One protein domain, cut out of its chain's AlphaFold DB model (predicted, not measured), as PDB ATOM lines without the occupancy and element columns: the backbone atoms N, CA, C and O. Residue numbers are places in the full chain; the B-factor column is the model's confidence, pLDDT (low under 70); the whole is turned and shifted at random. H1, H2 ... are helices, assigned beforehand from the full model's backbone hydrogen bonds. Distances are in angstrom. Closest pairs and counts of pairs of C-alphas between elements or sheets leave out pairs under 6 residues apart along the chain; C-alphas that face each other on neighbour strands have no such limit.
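Overview. This is residues 52 to 65 and 74 to 195 of the 405 residues of an uncharacterized protein of Euryarchaeota archaeon RBG_13_57_23 (UniProt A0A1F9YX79). A long, loose chain of helices has a small core in which H1 and H2, side by side and running opposite ways, pack on the first part of H3, while H2 also packs on residues 167 to 179 of H6. From there H3 and H6 run off in opposite directions, H6 ending in a free arm, residues 184 to 195, while at the other end H4 and H5 form a wide helical hairpin whose H5 leads back to the beginning of H6. The printed part has 136 residues with six named helices, H1 to H6 in chain order, no named strand, and is all helix. The whole is loose, with a radius of gyration of the C-alphas of 20.0 A, and elongated, spanning 71 by 38 by 32 A.

Arrangement. H1, residues 52 to 62, touches H2, residues 74 to 82, at a shallow tilt of 18 degrees, opposite ways; the closest C-alphas, of Ala 52 and Gly 78, are 4.8 A apart. H3, residues 85 to 107, touches H1 with residues 88 to 95 alone, at a steep tilt of 61 degrees; the closest C-alphas, of Ser 53 and Ala 91, are 4.8 A apart. H4, residues 122 to 132, and H5, residues 137 to 155, form a helical hairpin at 10 degrees, their closest C-alphas, of Asn 130 and Ala 137, 5.1 A apart. H3 and H4 are apart, but H3 and H5 are near each other, with 5 pairs of C-alphas within 10 A. H6, residues 164 to 195, touches H3 at a shallow tilt of 32 degrees, only just short of steep, opposite ways; the closest C-alphas, of Pro 85 and Gly 176, are 3.9 A apart. H6 touches H2 with residues 167 to 179 alone, the closest C-alphas, of Gly 79 and Ala 172, 3.9 A apart. H5 and H6 touch about perpendicular, at 77 degrees, with the C-alphas of Leu 154 and Tyr 165 closest at 5.8 A. Every O i to N i+4 pair is within hydrogen-bond range in H1, H2, H4 and H5, against 17 of 19 in H3 and 26 of 28 in H6.

Along the chain. H1 begins at C-alpha 52, (-3.816, -35.299, 33.265). H3 measures 33.8 A from first to last C-alpha, ending at C-alpha 107, (-31.737, -30.173, 34.995). H5 measures 27.1 A and H6 47.0 A, ending at C-alpha 195, (27.832, -39.094, 19.937).

Size, cuts and confidence. The two C-alphas farthest apart, of Ser 131 and Asn 195, are 71.7 A apart. Residues 66 to 73 are not printed, and C-alphas 65 and 74 are 12.4 A apart across the cut. The link from H3 to H4, residues 108 to 121, is long, and in it residues 114 to 115 pair antiparallel with 118 to 119. Mean pLDDT of the printed part is 87.3; residues 191 to 195 are under 70.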
ATOM      1  N   ALA A  52      -3.874 -36.755  33.205       93.31
ATOM      2  CA  ALA A  52      -3.816 -35.299  33.265       93.31
ATOM      3  C   ALA A  52      -5.186 -34.680  33.560       93.31
ATOM      4  O   ALA A  52      -5.293 -33.856  34.459       93.31
ATOM      5  N   SER A  53      -6.236 -35.138  32.872       95.50
ATOM      6  CA  SER A  53      -7.605 -34.671  33.104       95.50
ATOM      7  C   SER A  53      -8.080 -34.948  34.538       95.50
ATOM      8  O   SER A  53      -8.629 -34.062  35.188       95.50
ATOM      9  N   LYS A  54      -7.768 -36.135  35.086       95.31
ATOM     10  CA  LYS A  54      -8.031 -36.459  36.500       95.31
ATOM     11  C   LYS A  54      -7.280 -35.533  37.454       95.31
ATOM     12  O   LYS A  54      -7.869 -35.084  38.427       95.31
ATOM     13  N   TYR A  55      -6.008 -35.230  37.182       95.12
ATOM     14  CA  TYR A  55      -5.241 -34.298  38.013       95.12
ATOM     15  C   TYR A  55      -5.805 -32.883  37.962       95.12
ATOM     16  O   TYR A  55      -5.903 -32.269  39.014       95.12
ATOM     17  N   VAL A  56      -6.210 -32.380  36.789       94.94
ATOM     18  CA  VAL A  56      -6.870 -31.066  36.694       94.94
ATOM     19  C   VAL A  56      -8.135 -31.060  37.541       94.94
ATOM     20  O   VAL A  56      -8.290 -30.171  38.362       94.94
ATOM     21  N   LEU A  57      -8.998 -32.073  37.406       94.31
ATOM     22  CA  LEU A  57     -10.242 -32.161  38.176       94.31
ATOM     23  C   LEU A  57      -9.971 -32.194  39.686       94.31
ATOM     24  O   LEU A  57     -10.524 -31.387  40.427       94.31
ATOM     25  N   VAL A  58      -9.100 -33.101  40.137       95.25
ATOM     26  CA  VAL A  58      -8.803 -33.283  41.565       95.25
ATOM     27  C   VAL A  58      -8.103 -32.057  42.150       95.25
ATOM     28  O   VAL A  58      -8.444 -31.641  43.249       95.25
ATOM     29  N   LEU A  59      -7.154 -31.450  41.428       95.06
ATOM     30  CA  LEU A  59      -6.457 -30.253  41.899       95.06
ATOM     31  C   LEU A  59      -7.365 -29.027  41.878       95.06
ATOM     32  O   LEU A  59      -7.364 -28.285  42.848       95.06
ATOM     33  N   SER A  60      -8.168 -28.823  40.833       92.75
ATOM     34  CA  SER A  60      -9.129 -27.716  40.796       92.75
ATOM     35  C   SER A  60     -10.146 -27.829  41.928       92.75
ATOM     36  O   SER A  60     -10.463 -26.809  42.532       92.75
ATOM     37  N   LEU A  61     -10.600 -29.045  42.258       92.56
ATOM     38  CA  LEU A  61     -11.492 -29.286  43.389       92.56
ATOM     39  C   LEU A  61     -10.774 -29.152  44.737       92.56
ATOM     40  O   LEU A  61     -11.364 -28.628  45.658       92.56
ATOM     41  N   MET A  62      -9.521 -29.591  44.899       94.38
ATOM     42  CA  MET A  62      -8.804 -29.427  46.176       94.38
ATOM     43  C   MET A  62      -8.344 -27.990  46.429       94.38
ATOM     44  O   MET A  62      -8.228 -27.589  47.584       94.38
ATOM     45  N   LEU A  63      -8.022 -27.233  45.377       93.69
ATOM     46  CA  LEU A  63      -7.442 -25.891  45.472       93.69
ATOM     47  C   LEU A  63      -8.473 -24.777  45.218       93.69
ATOM     48  O   LEU A  63      -8.084 -23.614  45.134       93.69
ATOM     49  N   TRP A  64      -9.769 -25.082  45.098       90.25
ATOM     50  CA  TRP A  64     -10.777 -24.050  44.805       90.25
ATOM     51  C   TRP A  64     -10.879 -22.977  45.894       90.25
ATOM     52  O   TRP A  64     -11.146 -21.820  45.582       90.25
ATOM     53  N   TRP A  65     -10.603 -23.350  47.148       89.62
ATOM     54  CA  TRP A  65     -10.595 -22.441  48.297       89.62
ATOM     55  C   TRP A  65      -9.527 -21.345  48.193       89.62
ATOM     56  O   TRP A  65      -9.551 -20.403  48.979       89.62
ATOM     57  N   ALA A  74      -3.490 -25.946  39.243       96.31
ATOM     58  CA  ALA A  74      -4.222 -27.075  38.671       96.31
ATOM     59  C   ALA A  74      -4.039 -27.155  37.148       96.31
ATOM     60  O   ALA A  74      -3.697 -28.218  36.615       96.31
ATOM     61  N   GLY A  75      -4.173 -26.014  36.462       96.44
ATOM     62  CA  GLY A  75      -3.900 -25.882  35.035       96.44
ATOM     63  C   GLY A  75      -2.466 -26.282  34.704       96.44
ATOM     64  O   GLY A  75      -2.246 -27.211  33.930       96.44
ATOM     65  N   TYR A  76      -1.482 -25.653  35.345       97.44
ATOM     66  CA  TYR A  76      -0.058 -25.891  35.104       97.44
ATOM     67  C   TYR A  76       0.348 -27.360  35.285       97.44
ATOM     68  O   TYR A  76       0.987 -27.950  34.404       97.44
ATOM     69  N   VAL A  77      -0.040 -27.978  36.404       96.38
ATOM     70  CA  VAL A  77       0.292 -29.377  36.713       96.38
ATOM     71  C   VAL A  77      -0.405 -30.326  35.737       96.38
ATOM     72  O   VAL A  77       0.232 -31.242  35.203       96.38
ATOM     73  N   GLY A  78      -1.680 -30.077  35.431       95.44
ATOM     74  CA  GLY A  78      -2.430 -30.830  34.429       95.44
ATOM     75  C   GLY A  78      -1.807 -30.752  33.036       95.44
ATOM     76  O   GLY A  78      -1.584 -31.775  32.384       95.44
ATOM     77  N   GLY A  79      -1.432 -29.545  32.615       95.75
ATOM     78  CA  GLY A  79      -0.726 -29.278  31.368       95.75
ATOM     79  C   GLY A  79       0.588 -30.041  31.260       95.75
ATOM     80  O   GLY A  79       0.839 -30.728  30.264       95.75
ATOM     81  N   ARG A  80       1.406 -30.005  32.323       95.31
ATOM     82  CA  ARG A  80       2.670 -30.751  32.370       95.31
ATOM     83  C   ARG A  80       2.451 -32.251  32.242       95.31
ATOM     84  O   ARG A  80       3.171 -32.908  31.493       95.31
ATOM     85  N   ARG A  81       1.443 -32.799  32.925       94.25
ATOM     86  CA  ARG A  81       1.123 -34.234  32.881       94.25
ATOM     87  C   ARG A  81       0.578 -34.684  31.522       94.25
ATOM     88  O   ARG A  81       0.753 -35.844  31.152       94.25
ATOM     89  N   ALA A  82      -0.040 -33.788  30.754       94.25
ATOM     90  CA  ALA A  82      -0.507 -34.089  29.401       94.25
ATOM     91  C   ALA A  82       0.644 -34.235  28.383       94.25
ATOM     92  O   ALA A  82       0.475 -34.882  27.345       94.25
ATOM     93  N   GLY A  83       1.818 -33.658  28.676       91.00
ATOM     94  CA  GLY A  83       3.037 -33.807  27.873       91.00
ATOM     95  C   GLY A  83       3.032 -33.034  26.550       91.00
ATOM     96  O   GLY A  83       3.824 -33.334  25.657       91.00
ATOM     97  N   GLY A  84       2.120 -32.076  26.387       93.31
ATOM     98  CA  GLY A  84       2.099 -31.184  25.234       93.31
ATOM     99  C   GLY A  84       1.043 -30.083  25.359       93.31
ATOM    100  O   GLY A  84       0.035 -30.295  26.031       93.31
ATOM    101  N   PRO A  85       1.232 -28.936  24.684       95.88
ATOM    102  CA  PRO A  85       0.411 -27.735  24.863       95.88
ATOM    103  C   PRO A  85      -1.067 -27.960  24.532       95.88
ATOM    104  O   PRO A  85      -1.932 -27.820  25.390       95.88
ATOM    105  N   TRP A  86      -1.361 -28.414  23.309       96.38
ATOM    106  CA  TRP A  86      -2.740 -28.694  22.892       96.38
ATOM    107  C   TRP A  86      -3.360 -29.863  23.669       96.38
ATOM    108  O   TRP A  86      -4.548 -29.856  23.971       96.38
ATOM    109  N   LYS A  87      -2.559 -30.866  24.050       94.50
ATOM    110  CA  LYS A  87      -3.053 -31.974  24.880       94.50
ATOM    111  C   LYS A  87      -3.457 -31.489  26.274       94.50
ATOM    112  O   LYS A  87      -4.462 -31.965  26.782       94.50
ATOM    113  N   GLY A  88      -2.700 -30.557  26.853       94.38
ATOM    114  CA  GLY A  88      -3.005 -29.917  28.133       94.38
ATOM    115  C   GLY A  88      -4.319 -29.151  28.083       94.38
ATOM    116  O   GLY A  88      -5.192 -29.414  28.901       94.38
ATOM    117  N   VAL A  89      -4.495 -28.307  27.062       97.19
ATOM    118  CA  VAL A  89      -5.729 -27.529  26.845       97.19
ATOM    119  C   VAL A  89      -6.957 -28.430  26.722       97.19
ATOM    120  O   VAL A  89      -7.939 -28.241  27.432       97.19
ATOM    121  N   VAL A  90      -6.920 -29.455  25.861       96.88
ATOM    122  CA  VAL A  90      -8.079 -30.357  25.723       96.88
ATOM    123  C   VAL A  90      -8.316 -31.135  27.022       96.88
ATOM    124  O   VAL A  90      -9.461 -31.300  27.436       96.88
ATOM    125  N   ALA A  91      -7.254 -31.577  27.705       95.31
ATOM    126  CA  ALA A  91      -7.376 -32.307  28.966       95.31
ATOM    127  C   ALA A  91      -7.974 -31.458  30.100       95.31
ATOM    128  O   ALA A  91      -8.667 -32.023  30.947       95.31
ATOM    129  N   SER A  92      -7.731 -30.141  30.115       95.44
ATOM    130  CA  SER A  92      -8.314 -29.212  31.093       95.44
ATOM    131  C   SER A  92      -9.759 -28.829  30.780       95.44
ATOM    132  O   SER A  92     -10.509 -28.502  31.692       95.44
ATOM    133  N   ILE A  93     -10.172 -28.894  29.510       95.25
ATOM    134  CA  ILE A  93     -11.552 -28.594  29.103       95.25
ATOM    135  C   ILE A  93     -12.506 -29.733  29.489       95.25
ATOM    136  O   ILE A  93     -13.620 -29.478  29.943       95.25
ATOM    137  N   ILE A  94     -12.061 -30.986  29.343       95.44
ATOM    138  CA  ILE A  94     -12.896 -32.182  29.548       95.44
ATOM    139  C   ILE A  94     -13.612 -32.226  30.907       95.44
ATOM    140  O   ILE A  94     -14.815 -32.468  30.892       95.44
ATOM    141  N   PRO A  95     -12.950 -32.004  32.060       91.69
ATOM    142  CA  PRO A  95     -13.608 -32.044  33.364       91.69
ATOM    143  C   PRO A  95     -14.787 -31.083  33.454       91.69
ATOM    144  O   PRO A  95     -15.840 -31.450  33.961       91.69
ATOM    145  N   VAL A  96     -14.628 -29.878  32.911       89.50
ATOM    146  CA  VAL A  96     -15.659 -28.839  32.967       89.50
ATOM    147  C   VAL A  96     -16.825 -29.182  32.055       89.50
ATOM    148  O   VAL A  96     -17.967 -29.116  32.490       89.50
ATOM    149  N   VAL A  97     -16.553 -29.643  30.833       91.44
ATOM    150  CA  VAL A  97     -17.610 -30.110  29.920       91.44
ATOM    151  C   VAL A  97     -18.342 -31.324  30.497       91.44
ATOM    152  O   VAL A  97     -19.554 -31.434  30.345       91.44
ATOM    153  N   ALA A  98     -17.632 -32.224  31.182       91.75
ATOM    154  CA  ALA A  98     -18.231 -33.382  31.834       91.75
ATOM    155  C   ALA A  98     -19.139 -32.969  33.002       91.75
ATOM    156  O   ALA A  98     -20.265 -33.450  33.079       91.75
ATOM    157  N   ILE A  99     -18.683 -32.062  33.873       88.19
ATOM    158  CA  ILE A  99     -19.493 -31.535  34.983       88.19
ATOM    159  C   ILE A  99     -20.722 -30.803  34.438       88.19
ATOM    160  O   ILE A  99     -21.837 -31.117  34.844       88.19
ATOM    161  N   TRP A 100     -20.528 -29.904  33.472       87.81
ATOM    162  CA  TRP A 100     -21.613 -29.173  32.822       87.81
ATOM    163  C   TRP A 100     -22.634 -30.122  32.186       87.81
ATOM    164  O   TRP A 100     -23.824 -30.011  32.450       87.81
ATOM    165  N   GLY A 101     -22.178 -31.122  31.428       90.00
ATOM    166  CA  GLY A 101     -23.061 -32.104  30.799       90.00
ATOM    167  C   GLY A 101     -23.844 -32.949  31.806       90.00
ATOM    168  O   GLY A 101     -25.014 -33.243  31.570       90.00
ATOM    169  N   VAL A 102     -23.236 -33.315  32.939       88.06
ATOM    170  CA  VAL A 102     -23.933 -34.027  34.023       88.06
ATOM    171  C   VAL A 102     -24.987 -33.127  34.671       88.06
ATOM    172  O   VAL A 102     -26.118 -33.568  34.857       88.06
ATOM    173  N   MET A 103     -24.648 -31.871  34.971       84.12
ATOM    174  CA  MET A 103     -25.573 -30.909  35.580       84.12
ATOM    175  C   MET A 103     -26.761 -30.611  34.670       84.12
ATOM    176  O   MET A 103     -27.902 -30.861  35.053       84.12
ATOM    177  N   THR A 104     -26.499 -30.197  33.430       86.69
ATOM    178  CA  THR A 104     -27.545 -29.945  32.435       86.69
ATOM    179  C   THR A 104     -28.354 -31.208  32.146       86.69
ATOM    180  O   THR A 104     -29.562 -31.131  31.941       86.69
ATOM    181  N   GLY A 105     -27.731 -32.390  32.171       88.94
ATOM    182  CA  GLY A 105     -28.430 -33.665  32.019       88.94
ATOM    183  C   GLY A 105     -29.481 -33.902  33.106       88.94
ATOM    184  O   GLY A 105     -30.587 -34.338  32.790       88.94
ATOM    185  N   PHE A 106     -29.173 -33.584  34.366       85.06
ATOM    186  CA  PHE A 106     -30.148 -33.669  35.456       85.06
ATOM    187  C   PHE A 106     -31.203 -32.556  35.394       85.06
ATOM    188  O   PHE A 106     -32.380 -32.839  35.595       85.06
ATOM    189  N   GLU A 107     -30.814 -31.320  35.077       83.62
ATOM    190  CA  GLU A 107     -31.737 -30.173  34.995       83.62
ATOM    191  C   GLU A 107     -32.764 -30.314  33.867       83.62
ATOM    192  O   GLU A 107     -33.942 -30.019  34.046       83.62
ATOM    193  N   THR A 108     -32.333 -30.805  32.704       88.38
ATOM    194  CA  THR A 108     -33.212 -31.029  31.544       88.38
ATOM    195  C   THR A 108     -34.075 -32.285  31.679       88.38
ATOM    196  O   THR A 108     -34.896 -32.559  30.806       88.38
ATOM    197  N   GLY A 109     -33.883 -33.074  32.742       84.88
ATOM    198  CA  GLY A 109     -34.545 -34.365  32.931       84.88
ATOM    199  C   GLY A 109     -34.077 -35.455  31.960       84.88
ATOM    200  O   GLY A 109     -34.683 -36.523  31.905       84.88
ATOM    201  N   LEU A 110     -33.005 -35.211  31.194       89.44
ATOM    202  CA  LEU A 110     -32.419 -36.191  30.277       89.44
ATOM    203  C   LEU A 110     -31.782 -37.358  31.042       89.44
ATOM    204  O   LEU A 110     -31.819 -38.501  30.586       89.44
ATOM    205  N   LEU A 111     -31.218 -37.076  32.219       85.25
ATOM    206  CA  LEU A 111     -30.796 -38.089  33.174       85.25
ATOM    207  C   LEU A 111     -31.947 -38.392  34.141       85.25
ATOM    208  O   LEU A 111     -32.469 -37.470  34.774       85.25
ATOM    209  N   PRO A 112     -32.336 -39.671  34.304       80.00
ATOM    210  CA  PRO A 112     -33.376 -40.034  35.250       80.00
ATOM    211  C   PRO A 112     -32.937 -39.661  36.670       80.00
ATOM    212  O   PRO A 112     -31.874 -40.064  37.142       80.00
ATOM    213  N   SER A 113     -33.779 -38.896  37.365       74.19
ATOM    214  CA  SER A 113     -33.550 -38.483  38.757       74.19
ATOM    215  C   SER A 113     -33.561 -39.667  39.728       74.19
ATOM    216  O   SER A 113     -32.921 -39.615  40.780       74.19
ATOM    217  N   HIS A 114     -34.234 -40.752  39.337       77.69
ATOM    218  CA  HIS A 114     -34.332 -42.002  40.073       77.69
ATOM    219  C   HIS A 114     -33.981 -43.159  39.136       77.69
ATOM    220  O   HIS A 114     -34.581 -43.286  38.068       77.69
ATOM    221  N   MET A 115     -33.064 -44.040  39.534       77.12
ATOM    222  CA  MET A 115     -32.951 -45.359  38.905       77.12
ATOM    223  C   MET A 115     -33.207 -46.424  39.957       77.12
ATOM    224  O   MET A 115     -32.649 -46.379  41.049       77.12
ATOM    225  N   PHE A 116     -34.069 -47.383  39.618       78.19
ATOM    226  CA  PHE A 116     -34.446 -48.487  40.506       78.19
ATOM    227  C   PHE A 116     -35.030 -48.028  41.857       78.19
ATOM    228  O   PHE A 116     -34.792 -48.656  42.882       78.19
ATOM    229  N   GLY A 117     -35.770 -46.913  41.867       72.69
ATOM    230  CA  GLY A 117     -36.352 -46.339  43.089       72.69
ATOM    231  C   GLY A 117     -35.353 -45.608  43.992       72.69
ATOM    232  O   GLY A 117     -35.762 -45.030  44.992       72.69
ATOM    233  N   VAL A 118     -34.065 -45.582  43.630       71.31
ATOM    234  CA  VAL A 118     -33.027 -44.839  44.347       71.31
ATOM    235  C   VAL A 118     -32.797 -43.504  43.650       71.31
ATOM    236  O   VAL A 118     -32.547 -43.450  42.443       71.31
ATOM    237  N   ALA A 119     -32.886 -42.421  44.416       75.31
ATOM    238  CA  ALA A 119     -32.543 -41.089  43.952       75.31
ATOM    239  C   ALA A 119     -31.040 -40.998  43.635       75.31
ATOM    240  O   ALA A 119     -30.208 -41.304  44.484       75.31
ATOM    241  N   ILE A 120     -30.687 -40.578  42.415       77.94
ATOM    242  CA  ILE A 120     -29.282 -40.446  41.966       77.94
ATOM    243  C   ILE A 120     -28.863 -38.983  41.846       77.94
ATOM    244  O   ILE A 120     -27.672 -38.669  41.863       77.94
ATOM    245  N   ALA A 121     -29.831 -38.071  41.752       75.88
ATOM    246  CA  ALA A 121     -29.532 -36.652  41.768       75.88
ATOM    247  C   ALA A 121     -28.794 -36.302  43.079       75.88
ATOM    248  O   ALA A 121     -29.284 -36.668  44.150       75.88
ATOM    249  N   PRO A 122     -27.655 -35.583  43.033       72.69
ATOM    250  CA  PRO A 122     -26.865 -35.270  44.228       72.69
ATOM    251  C   PRO A 122     -27.686 -34.637  45.360       72.69
ATOM    252  O   PRO A 122     -27.529 -35.006  46.522       72.69
ATOM    253  N   ALA A 123     -28.622 -33.749  45.011       73.50
ATOM    254  CA  ALA A 123     -29.535 -33.119  45.965       73.50
ATOM    255  C   ALA A 123     -30.477 -34.128  46.645       73.50
ATOM    256  O   ALA A 123     -30.735 -34.039  47.843       73.50
ATOM    257  N   ALA A 124     -30.962 -35.116  45.896       76.06
ATOM    258  CA  ALA A 124     -31.896 -36.111  46.401       76.06
ATOM    259  C   ALA A 124     -31.188 -37.219  47.208       76.06
ATOM    260  O   ALA A 124     -31.743 -37.685  48.200       76.06
ATOM    261  N   ILE A 125     -29.938 -37.564  46.866       78.56
ATOM    262  CA  ILE A 125     -29.072 -38.400  47.718       78.56
ATOM    263  C   ILE A 125     -28.852 -37.712  49.069       78.56
ATOM    264  O   ILE A 125     -29.003 -38.341  50.114       78.56
ATOM    265  N   GLY A 126     -28.533 -36.413  49.056       76.75
ATOM    266  CA  GLY A 126     -28.353 -35.632  50.280       76.75
ATOM    267  C   GLY A 126     -29.606 -35.632  51.159       76.75
ATOM    268  O   GLY A 126     -29.509 -35.879  52.356       76.75
ATOM    269  N   ALA A 127     -30.782 -35.428  50.560       78.06
ATOM    270  CA  ALA A 127     -32.054 -35.444  51.280       78.06
ATOM    271  C   ALA A 127     -32.380 -36.818  51.894       78.06
ATOM    272  O   ALA A 127     -32.778 -36.877  53.056       78.06
ATOM    273  N   ALA A 128     -32.167 -37.909  51.148       79.75
ATOM    274  CA  ALA A 128     -32.430 -39.269  51.623       79.75
ATOM    275  C   ALA A 128     -31.491 -39.686  52.767       79.75
ATOM    276  O   ALA A 128     -31.920 -40.286  53.744       79.75
ATOM    277  N   ILE A 129     -30.204 -39.337  52.698       80.62
ATOM    278  CA  ILE A 129     -29.278 -39.687  53.785       80.62
ATOM    279  C   ILE A 129     -29.535 -38.823  55.027       80.62
ATOM    280  O   ILE A 129     -29.398 -39.301  56.153       80.62
ATOM    281  N   ASN A 130     -29.943 -37.564  54.837       82.00
ATOM    282  CA  ASN A 130     -30.284 -36.667  55.938       82.00
ATOM    283  C   ASN A 130     -31.493 -37.171  56.750       82.00
ATOM    284  O   ASN A 130     -31.504 -37.022  57.971       82.00
ATOM    285  N   SER A 131     -32.483 -37.808  56.106       84.12
ATOM    286  CA  SER A 131     -33.614 -38.414  56.825       84.12
ATOM    287  C   SER A 131     -33.218 -39.641  57.642       84.12
ATOM    288  O   SER A 131     -33.783 -39.862  58.712       84.12
ATOM    289  N   ASP A 132     -32.239 -40.413  57.166       89.88
ATOM    290  CA  ASP A 132     -31.882 -41.700  57.768       89.88
ATOM    291  C   ASP A 132     -30.811 -41.569  58.862       89.88
ATOM    292  O   ASP A 132     -30.810 -42.331  59.831       89.88
ATOM    293  N   ILE A 133     -29.881 -40.612  58.732       90.88
ATOM    294  CA  ILE A 133     -28.758 -40.432  59.665       90.88
ATOM    295  C   ILE A 133     -28.519 -38.932  59.941       90.88
ATOM    296  O   ILE A 133     -27.619 -38.325  59.348       90.88
ATOM    297  N   PRO A 134     -29.237 -38.330  60.914       88.69
ATOM    298  CA  PRO A 134     -29.127 -36.900  61.235       88.69
ATOM    299  C   PRO A 134     -27.715 -36.457  61.649       88.69
ATOM    300  O   PRO A 134     -27.342 -35.299  61.485       88.69
ATOM    301  N   LEU A 135     -26.894 -37.379  62.160       93.38
ATOM    302  CA  LEU A 135     -25.507 -37.103  62.546       93.38
ATOM    303  C   LEU A 135     -24.600 -36.792  61.340       93.38
ATOM    304  O   LEU A 135     -23.604 -36.088  61.489       93.38
ATOM    305  N   LEU A 136     -24.935 -37.289  60.143       88.62
ATOM    306  CA  LEU A 136     -24.166 -37.018  58.925       88.62
ATOM    307  C   LEU A 136     -24.646 -35.772  58.169       88.62
ATOM    308  O   LEU A 136     -23.922 -35.270  57.309       88.62
ATOM    309  N   ALA A 137     -25.825 -35.250  58.513       86.06
ATOM    310  CA  ALA A 137     -26.431 -34.064  57.915       86.06
ATOM    311  C   ALA A 137     -25.461 -32.881  57.712       86.06
ATOM    312  O   ALA A 137     -25.328 -32.425  56.572       86.06
ATOM    313  N   PRO A 138     -24.721 -32.409  58.742       89.88
ATOM    314  CA  PRO A 138     -23.832 -31.260  58.577       89.88
ATOM    315  C   PRO A 138     -22.687 -31.529  57.590       89.88
ATOM    316  O   PRO A 138     -22.255 -30.618  56.889       89.88
ATOM    317  N   TYR A 139     -22.215 -32.776  57.479       89.12
ATOM    318  CA  TYR A 139     -21.150 -33.139  56.539       89.12
ATOM    319  C   TYR A 139     -21.638 -33.127  55.088       89.12
ATOM    320  O   TYR A 139     -20.916 -32.670  54.201       89.12
ATOM    321  N   PHE A 140     -22.864 -33.597  54.835       85.94
ATOM    322  CA  PHE A 140     -23.462 -33.538  53.499       85.94
ATOM    323  C   PHE A 140     -23.771 -32.111  53.079       85.94
ATOM    324  O   PHE A 140     -23.461 -31.742  51.948       85.94
ATOM    325  N   GLN A 141     -24.318 -31.306  53.991       86.62
ATOM    326  CA  GLN A 141     -24.559 -29.894  53.731       86.62
ATOM    327  C   GLN A 141     -23.246 -29.189  53.377       86.62
ATOM    328  O   GLN A 141     -23.143 -28.627  52.289       86.62
ATOM    329  N   PHE A 142     -22.210 -29.342  54.210       89.81
ATOM    330  CA  PHE A 142     -20.880 -28.804  53.933       89.81
ATOM    331  C   PHE A 142     -20.335 -29.269  52.576       89.81
ATOM    332  O   PHE A 142     -19.856 -28.457  51.790       89.81
ATOM    333  N   SER A 143     -20.431 -30.564  52.258       87.88
ATOM    334  CA  SER A 143     -19.965 -31.083  50.968       87.88
ATOM    335  C   SER A 143     -20.753 -30.506  49.790       87.88
ATOM    336  O   SER A 143     -20.167 -30.268  48.734       87.88
ATOM    337  N   SER A 144     -22.064 -30.307  49.941       85.12
ATOM    338  CA  SER A 144     -22.915 -29.741  48.894       85.12
ATOM    339  C   SER A 144     -22.607 -28.262  48.659       85.12
ATOM    340  O   SER A 144     -22.451 -27.857  47.510       85.12
ATOM    341  N   GLU A 145     -22.407 -27.491  49.730       88.69
ATOM    342  CA  GLU A 145     -22.006 -26.085  49.678       88.69
ATOM    343  C   GLU A 145     -20.595 -25.940  49.095       88.69
ATOM    344  O   GLU A 145     -20.361 -25.082  48.250       88.69
ATOM    345  N   TYR A 146     -19.665 -26.828  49.462       89.44
ATOM    346  CA  TYR A 146     -18.302 -26.855  48.925       89.44
ATOM    347  C   TYR A 146     -18.281 -27.130  47.417       89.44
ATOM    348  O   TYR A 146     -17.614 -26.426  46.661       89.44
ATOM    349  N   VAL A 147     -19.012 -28.152  46.955       86.44
ATOM    350  CA  VAL A 147     -19.090 -28.484  45.522       86.44
ATOM    351  C   VAL A 147     -19.861 -27.410  44.753       86.44
ATOM    352  O   VAL A 147     -19.452 -27.052  43.651       86.44
ATOM    353  N   GLY A 148     -20.935 -26.869  45.335       85.88
ATOM    354  CA  GLY A 148     -21.694 -25.754  44.771       85.88
ATOM    355  C   GLY A 148     -20.823 -24.514  44.584       85.88
ATOM    356  O   GLY A 148     -20.722 -24.006  43.471       85.88
ATOM    357  N   GLY A 149     -20.099 -24.106  45.629       87.69
ATOM    358  CA  GLY A 149     -19.163 -22.982  45.585       87.69
ATOM    359  C   GLY A 149     -18.004 -23.196  44.609       87.69
ATOM    360  O   GLY A 149     -17.590 -22.261  43.928       87.69
ATOM    361  N   PHE A 150     -17.517 -24.431  44.455       88.06
ATOM    362  CA  PHE A 150     -16.546 -24.761  43.409       88.06
ATOM    363  C   PHE A 150     -17.110 -24.537  41.998       88.06
ATOM    364  O   PHE A 150     -16.430 -23.958  41.151       88.06
ATOM    365  N   VAL A 151     -18.335 -24.992  41.730       85.12
ATOM    366  CA  VAL A 151     -18.977 -24.875  40.410       85.12
ATOM    367  C   VAL A 151     -19.322 -23.424  40.094       85.12
ATOM    368  O   VAL A 151     -19.033 -22.950  38.995       85.12
ATOM    369  N   GLU A 152     -19.874 -22.701  41.064       85.81
ATOM    370  CA  GLU A 152     -20.124 -21.265  40.956       85.81
ATOM    371  C   GLU A 152     -18.812 -20.503  40.738       85.81
ATOM    372  O   GLU A 152     -18.706 -19.677  39.834       85.81
ATOM    373  N   GLY A 153     -17.762 -20.866  41.478       84.19
ATOM    374  CA  GLY A 153     -16.417 -20.332  41.302       84.19
ATOM    375  C   GLY A 153     -15.819 -20.626  39.924       84.19
ATOM    376  O   GLY A 153     -15.089 -19.797  39.399       84.19
ATOM    377  N   LEU A 154     -16.132 -21.759  39.286       81.88
ATOM    378  CA  LEU A 154     -15.707 -22.023  37.905       81.88
ATOM    379  C   LEU A 154     -16.421 -21.127  36.886       81.88
ATOM    380  O   LEU A 154     -15.819 -20.766  35.874       81.88
ATOM    381  N   ALA A 155     -17.686 -20.783  37.135       80.75
ATOM    382  CA  ALA A 155     -18.447 -19.856  36.301       80.75
ATOM    383  C   ALA A 155     -18.070 -18.386  36.564       80.75
ATOM    384  O   ALA A 155     -18.193 -17.544  35.671       80.75
ATOM    385  N   GLY A 156     -17.585 -18.091  37.771       81.44
ATOM    386  CA  GLY A 156     -17.250 -16.754  38.233       81.44
ATOM    387  C   GLY A 156     -16.115 -16.076  37.464       81.44
ATOM    388  O   GLY A 156     -15.184 -16.698  36.934       81.44
ATOM    389  N   ALA A 157     -16.176 -14.746  37.443       78.06
ATOM    390  CA  ALA A 157     -15.054 -13.909  37.053       78.06
ATOM    391  C   ALA A 157     -14.170 -13.642  38.277       78.06
ATOM    392  O   ALA A 157     -14.661 -13.376  39.372       78.06
ATOM    393  N   SER A 158     -12.854 -13.682  38.088       79.50
ATOM    394  CA  SER A 158     -11.925 -13.134  39.072       79.50
ATOM    395  C   SER A 158     -12.182 -11.634  39.283       79.50
ATOM    396  O   SER A 158     -12.769 -10.990  38.409       79.50
ATOM    397  N   PRO A 159     -11.675 -11.034  40.378       78.56
ATOM    398  CA  PRO A 159     -11.761  -9.586  40.600       78.56
ATOM    399  C   PRO A 159     -11.223  -8.736  39.436       78.56
ATOM    400  O   PRO A 159     -11.587  -7.576  39.291       78.56
ATOM    401  N   TYR A 160     -10.382  -9.325  38.582       83.06
ATOM    402  CA  TYR A 160      -9.797  -8.699  37.397       83.06
ATOM    403  C   TYR A 160     -10.618  -8.930  36.115       83.06
ATOM    404  O   TYR A 160     -10.121  -8.701  35.016       83.06
ATOM    405  N   GLY A 161     -11.839  -9.459  36.224       85.31
ATOM    406  CA  GLY A 161     -12.721  -9.756  35.091       85.31
ATOM    407  C   GLY A 161     -12.336 -11.005  34.286       85.31
ATOM    408  O   GLY A 161     -13.044 -11.380  33.355       85.31
ATOM    409  N   ILE A 162     -11.238 -11.686  34.633       86.88
ATOM    410  CA  ILE A 162     -10.802 -12.906  33.940       86.88
ATOM    411  C   ILE A 162     -11.535 -14.103  34.533       86.88
ATOM    412  O   ILE A 162     -11.455 -14.334  35.739       86.88
ATOM    413  N   ASN A 163     -12.203 -14.891  33.696       90.88
ATOM    414  CA  ASN A 163     -12.862 -16.117  34.131       90.88
ATOM    415  C   ASN A 163     -11.830 -17.148  34.636       90.88
ATOM    416  O   ASN A 163     -10.822 -17.422  33.970       90.88
ATOM    417  N   TYR A 164     -12.083 -17.731  35.810       90.06
ATOM    418  CA  TYR A 164     -11.183 -18.693  36.448       90.06
ATOM    419  C   TYR A 164     -10.892 -19.920  35.575       90.06
ATOM    420  O   TYR A 164      -9.777 -20.440  35.585       90.06
ATOM    421  N   TYR A 165     -11.849 -20.343  34.753       90.38
ATOM    422  CA  TYR A 165     -11.659 -21.426  33.799       90.38
ATOM    423  C   TYR A 165     -10.647 -21.088  32.700       90.38
ATOM    424  O   TYR A 165      -9.778 -21.900  32.369       90.38
ATOM    425  N   VAL A 166     -10.725 -19.873  32.150       92.94
ATOM    426  CA  VAL A 166      -9.785 -19.403  31.120       92.94
ATOM    427  C   VAL A 166      -8.364 -19.408  31.678       92.94
ATOM    428  O   VAL A 166      -7.430 -19.818  30.988       92.94
ATOM    429  N   LEU A 167      -8.213 -19.042  32.951       93.31
ATOM    430  CA  LEU A 167      -6.952 -19.114  33.677       93.31
ATOM    431  C   LEU A 167      -6.417 -20.557  33.746       93.31
ATOM    432  O   LEU A 167      -5.268 -20.798  33.371       93.31
ATOM    433  N   THR A 168      -7.246 -21.531  34.146       94.94
ATOM    434  CA  THR A 168      -6.867 -22.957  34.182       94.94
ATOM    435  C   THR A 168      -6.405 -23.447  32.810       94.94
ATOM    436  O   THR A 168      -5.380 -24.120  32.702       94.94
ATOM    437  N   VAL A 169      -7.126 -23.083  31.746       96.06
ATOM    438  CA  VAL A 169      -6.797 -23.482  30.369       96.06
ATOM    439  C   VAL A 169      -5.495 -22.831  29.888       96.06
ATOM    440  O   VAL A 169      -4.645 -23.510  29.304       96.06
ATOM    441  N   ALA A 170      -5.296 -21.540  30.164       96.56
ATOM    442  CA  ALA A 170      -4.074 -20.822  29.812       96.56
ATOM    443  C   ALA A 170      -2.849 -21.429  30.513       96.56
ATOM    444  O   ALA A 170      -1.841 -21.732  29.869       96.56
ATOM    445  N   PHE A 171      -2.946 -21.706  31.814       97.38
ATOM    446  CA  PHE A 171      -1.857 -22.346  32.550       97.38
ATOM    447  C   PHE A 171      -1.650 -23.812  32.157       97.38
ATOM    448  O   PHE A 171      -0.509 -24.278  32.142       97.38
ATOM    449  N   ALA A 172      -2.698 -24.527  31.742       97.62
ATOM    450  CA  ALA A 172      -2.558 -25.856  31.144       97.62
ATOM    451  C   ALA A 172      -1.792 -25.827  29.820       97.62
ATOM    452  O   ALA A 172      -0.966 -26.710  29.565       97.62
ATOM    453  N   TYR A 173      -1.989 -24.794  29.001       97.94
ATOM    454  CA  TYR A 173      -1.167 -24.583  27.815       97.94
ATOM    455  C   TYR A 173       0.306 -24.360  28.191       97.94
ATOM    456  O   TYR A 173       1.172 -25.076  27.685       97.94
ATOM    457  N   VAL A 174       0.592 -23.440  29.124       97.69
ATOM    458  CA  VAL A 174       1.959 -23.133  29.597       97.69
ATOM    459  C   VAL A 174       2.650 -24.377  30.160       97.69
ATOM    460  O   VAL A 174       3.765 -24.712  29.756       97.69
ATOM    461  N   GLY A 175       1.971 -25.120  31.037       96.50
ATOM    462  CA  GLY A 175       2.480 -26.378  31.578       96.50
ATOM    463  C   GLY A 175       2.768 -27.407  30.480       96.50
ATOM    464  O   GLY A 175       3.784 -28.105  30.521       96.50
ATOM    465  N   GLY A 176       1.916 -27.471  29.455       96.12
ATOM    466  CA  GLY A 176       2.114 -28.337  28.297       96.12
ATOM    467  C   GLY A 176       3.302 -27.935  27.414       96.12
ATOM    468  O   GLY A 176       4.014 -28.819  26.934       96.12
ATOM    469  N   VAL A 177       3.552 -26.633  27.218       96.88
ATOM    470  CA  VAL A 177       4.744 -26.125  26.508       96.88
ATOM    471  C   VAL A 177       6.017 -26.507  27.259       96.88
ATOM    472  O   VAL A 177       6.918 -27.087  26.657       96.88
ATOM    473  N   LEU A 178       6.066 -26.268  28.571       96.00
ATOM    474  CA  LEU A 178       7.240 -26.577  29.396       96.00
ATOM    475  C   LEU A 178       7.541 -28.076  29.437       96.00
ATOM    476  O   LEU A 178       8.698 -28.484  29.368       96.00
ATOM    477  N   ALA A 179       6.510 -28.926  29.489       93.00
ATOM    478  CA  ALA A 179       6.709 -30.369  29.382       93.00
ATOM    479  C   ALA A 179       7.261 -30.783  28.009       93.00
ATOM    480  O   ALA A 179       8.098 -31.684  27.934       93.00
ATOM    481  N   ALA A 180       6.829 -30.126  26.930       91.94
ATOM    482  CA  ALA A 180       7.353 -30.385  25.594       91.94
ATOM    483  C   ALA A 180       8.806 -29.907  25.435       91.94
ATOM    484  O   ALA A 180       9.590 -30.591  24.780       91.94
ATOM    485  N   GLN A 181       9.171 -28.771  26.034       94.50
ATOM    486  CA  GLN A 181      10.543 -28.252  26.043       94.50
ATOM    487  C   GLN A 181      11.477 -29.168  26.824       94.50
ATOM    488  O   GLN A 181      12.428 -29.677  26.245       94.50
ATOM    489  N   ASN A 182      11.129 -29.496  28.071       91.06
ATOM    490  CA  ASN A 182      11.911 -30.410  28.902       91.06
ATOM    491  C   ASN A 182      12.119 -31.763  28.197       91.06
ATOM    492  O   ASN A 182      13.218 -32.304  28.141       91.06
ATOM    493  N   ARG A 183      11.080 -32.283  27.532       86.81
ATOM    494  CA  ARG A 183      11.218 -33.491  26.715       86.81
ATOM    495  C   ARG A 183      12.234 -33.326  25.577       86.81
ATOM    496  O   ARG A 183      13.035 -34.231  25.361       86.81
ATOM    497  N   ARG A 184      12.200 -32.209  24.846       87.88
ATOM    498  CA  ARG A 184      13.160 -31.928  23.763       87.88
ATOM    499  C   ARG A 184      14.582 -31.762  24.297       87.88
ATOM    500  O   ARG A 184      15.510 -32.234  23.657       87.88
ATOM    501  N   GLU A 185      14.748 -31.148  25.463       89.25
ATOM    502  CA  GLU A 185      16.042 -30.970  26.129       89.25
ATOM    503  C   GLU A 185      16.632 -32.301  26.599       89.25
ATOM    504  O   GLU A 185      17.818 -32.556  26.394       89.25
ATOM    505  N   ILE A 186      15.806 -33.195  27.152       84.81
ATOM    506  CA  ILE A 186      16.231 -34.557  27.501       84.81
ATOM    507  C   ILE A 186      16.595 -35.343  26.235       84.81
ATOM    508  O   ILE A 186      17.621 -36.020  26.210       84.81
ATOM    509  N   GLU A 187      15.793 -35.255  25.169       80.94
ATOM    510  CA  GLU A 187      16.082 -35.915  23.886       80.94
ATOM    511  C   GLU A 187      17.381 -35.383  23.250       80.94
ATOM    512  O   GLU A 187      18.179 -36.169  22.740       80.94
ATOM    513  N   PHE A 188      17.638 -34.075  23.338       83.19
ATOM    514  CA  PHE A 188      18.868 -33.455  22.849       83.19
ATOM    515  C   PHE A 188      20.088 -33.854  23.687       83.19
ATOM    516  O   PHE A 188      21.100 -34.273  23.135       83.19
ATOM    517  N   THR A 189      19.980 -33.795  25.016       80.19
ATOM    518  CA  THR A 189      21.079 -34.133  25.934       80.19
ATOM    519  C   THR A 189      21.437 -35.615  25.845       80.19
ATOM    520  O   THR A 189      22.608 -35.964  25.730       80.19
ATOM    521  N   SER A 190      20.436 -36.500  25.815       76.88
ATOM    522  CA  SER A 190      20.666 -37.941  25.644       76.88
ATOM    523  C   SER A 190      21.253 -38.288  24.272       76.88
ATOM    524  O   SER A 190      22.116 -39.156  24.192       76.88
ATOM    525  N   GLY A 191      20.860 -37.583  23.205       66.00
ATOM    526  CA  GLY A 191      21.447 -37.759  21.873       66.00
ATOM    527  C   GLY A 191      22.872 -37.204  21.738       66.00
ATOM    528  O   GLY A 191      23.705 -37.809  21.067       66.00
ATOM    529  N   ALA A 192      23.178 -36.078  22.388       60.88
ATOM    530  CA  ALA A 192      24.490 -35.435  22.323       60.88
ATOM    531  C   ALA A 192      25.559 -36.171  23.149       60.88
ATOM    532  O   ALA A 192      26.702 -36.290  22.706       60.88
ATOM    533  N   VAL A 193      25.186 -36.720  24.311       55.06
ATOM    534  CA  VAL A 193      26.095 -37.525  25.149       55.06
ATOM    535  C   VAL A 193      26.462 -38.854  24.468       55.06
ATOM    536  O   VAL A 193      27.571 -39.347  24.649       55.06
ATOM    537  N   MET A 194      25.589 -39.400  23.613       51.19
ATOM    538  CA  MET A 194      25.853 -40.648  22.882       51.19
ATOM    539  C   MET A 194      26.805 -40.499  21.681       51.19
ATOM    540  O   MET A 194      27.403 -41.486  21.265       51.19
ATOM    541  N   ASN A 195      26.990 -39.293  21.128       53.19
ATOM    542  CA  ASN A 195      27.832 -39.094  19.937       53.19
ATOM    543  C   ASN A 195      29.290 -38.706  20.237       53.19
ATOM    544  O   ASN A 195      30.109 -38.705  19.319       53.19
TER     545      ASN A 195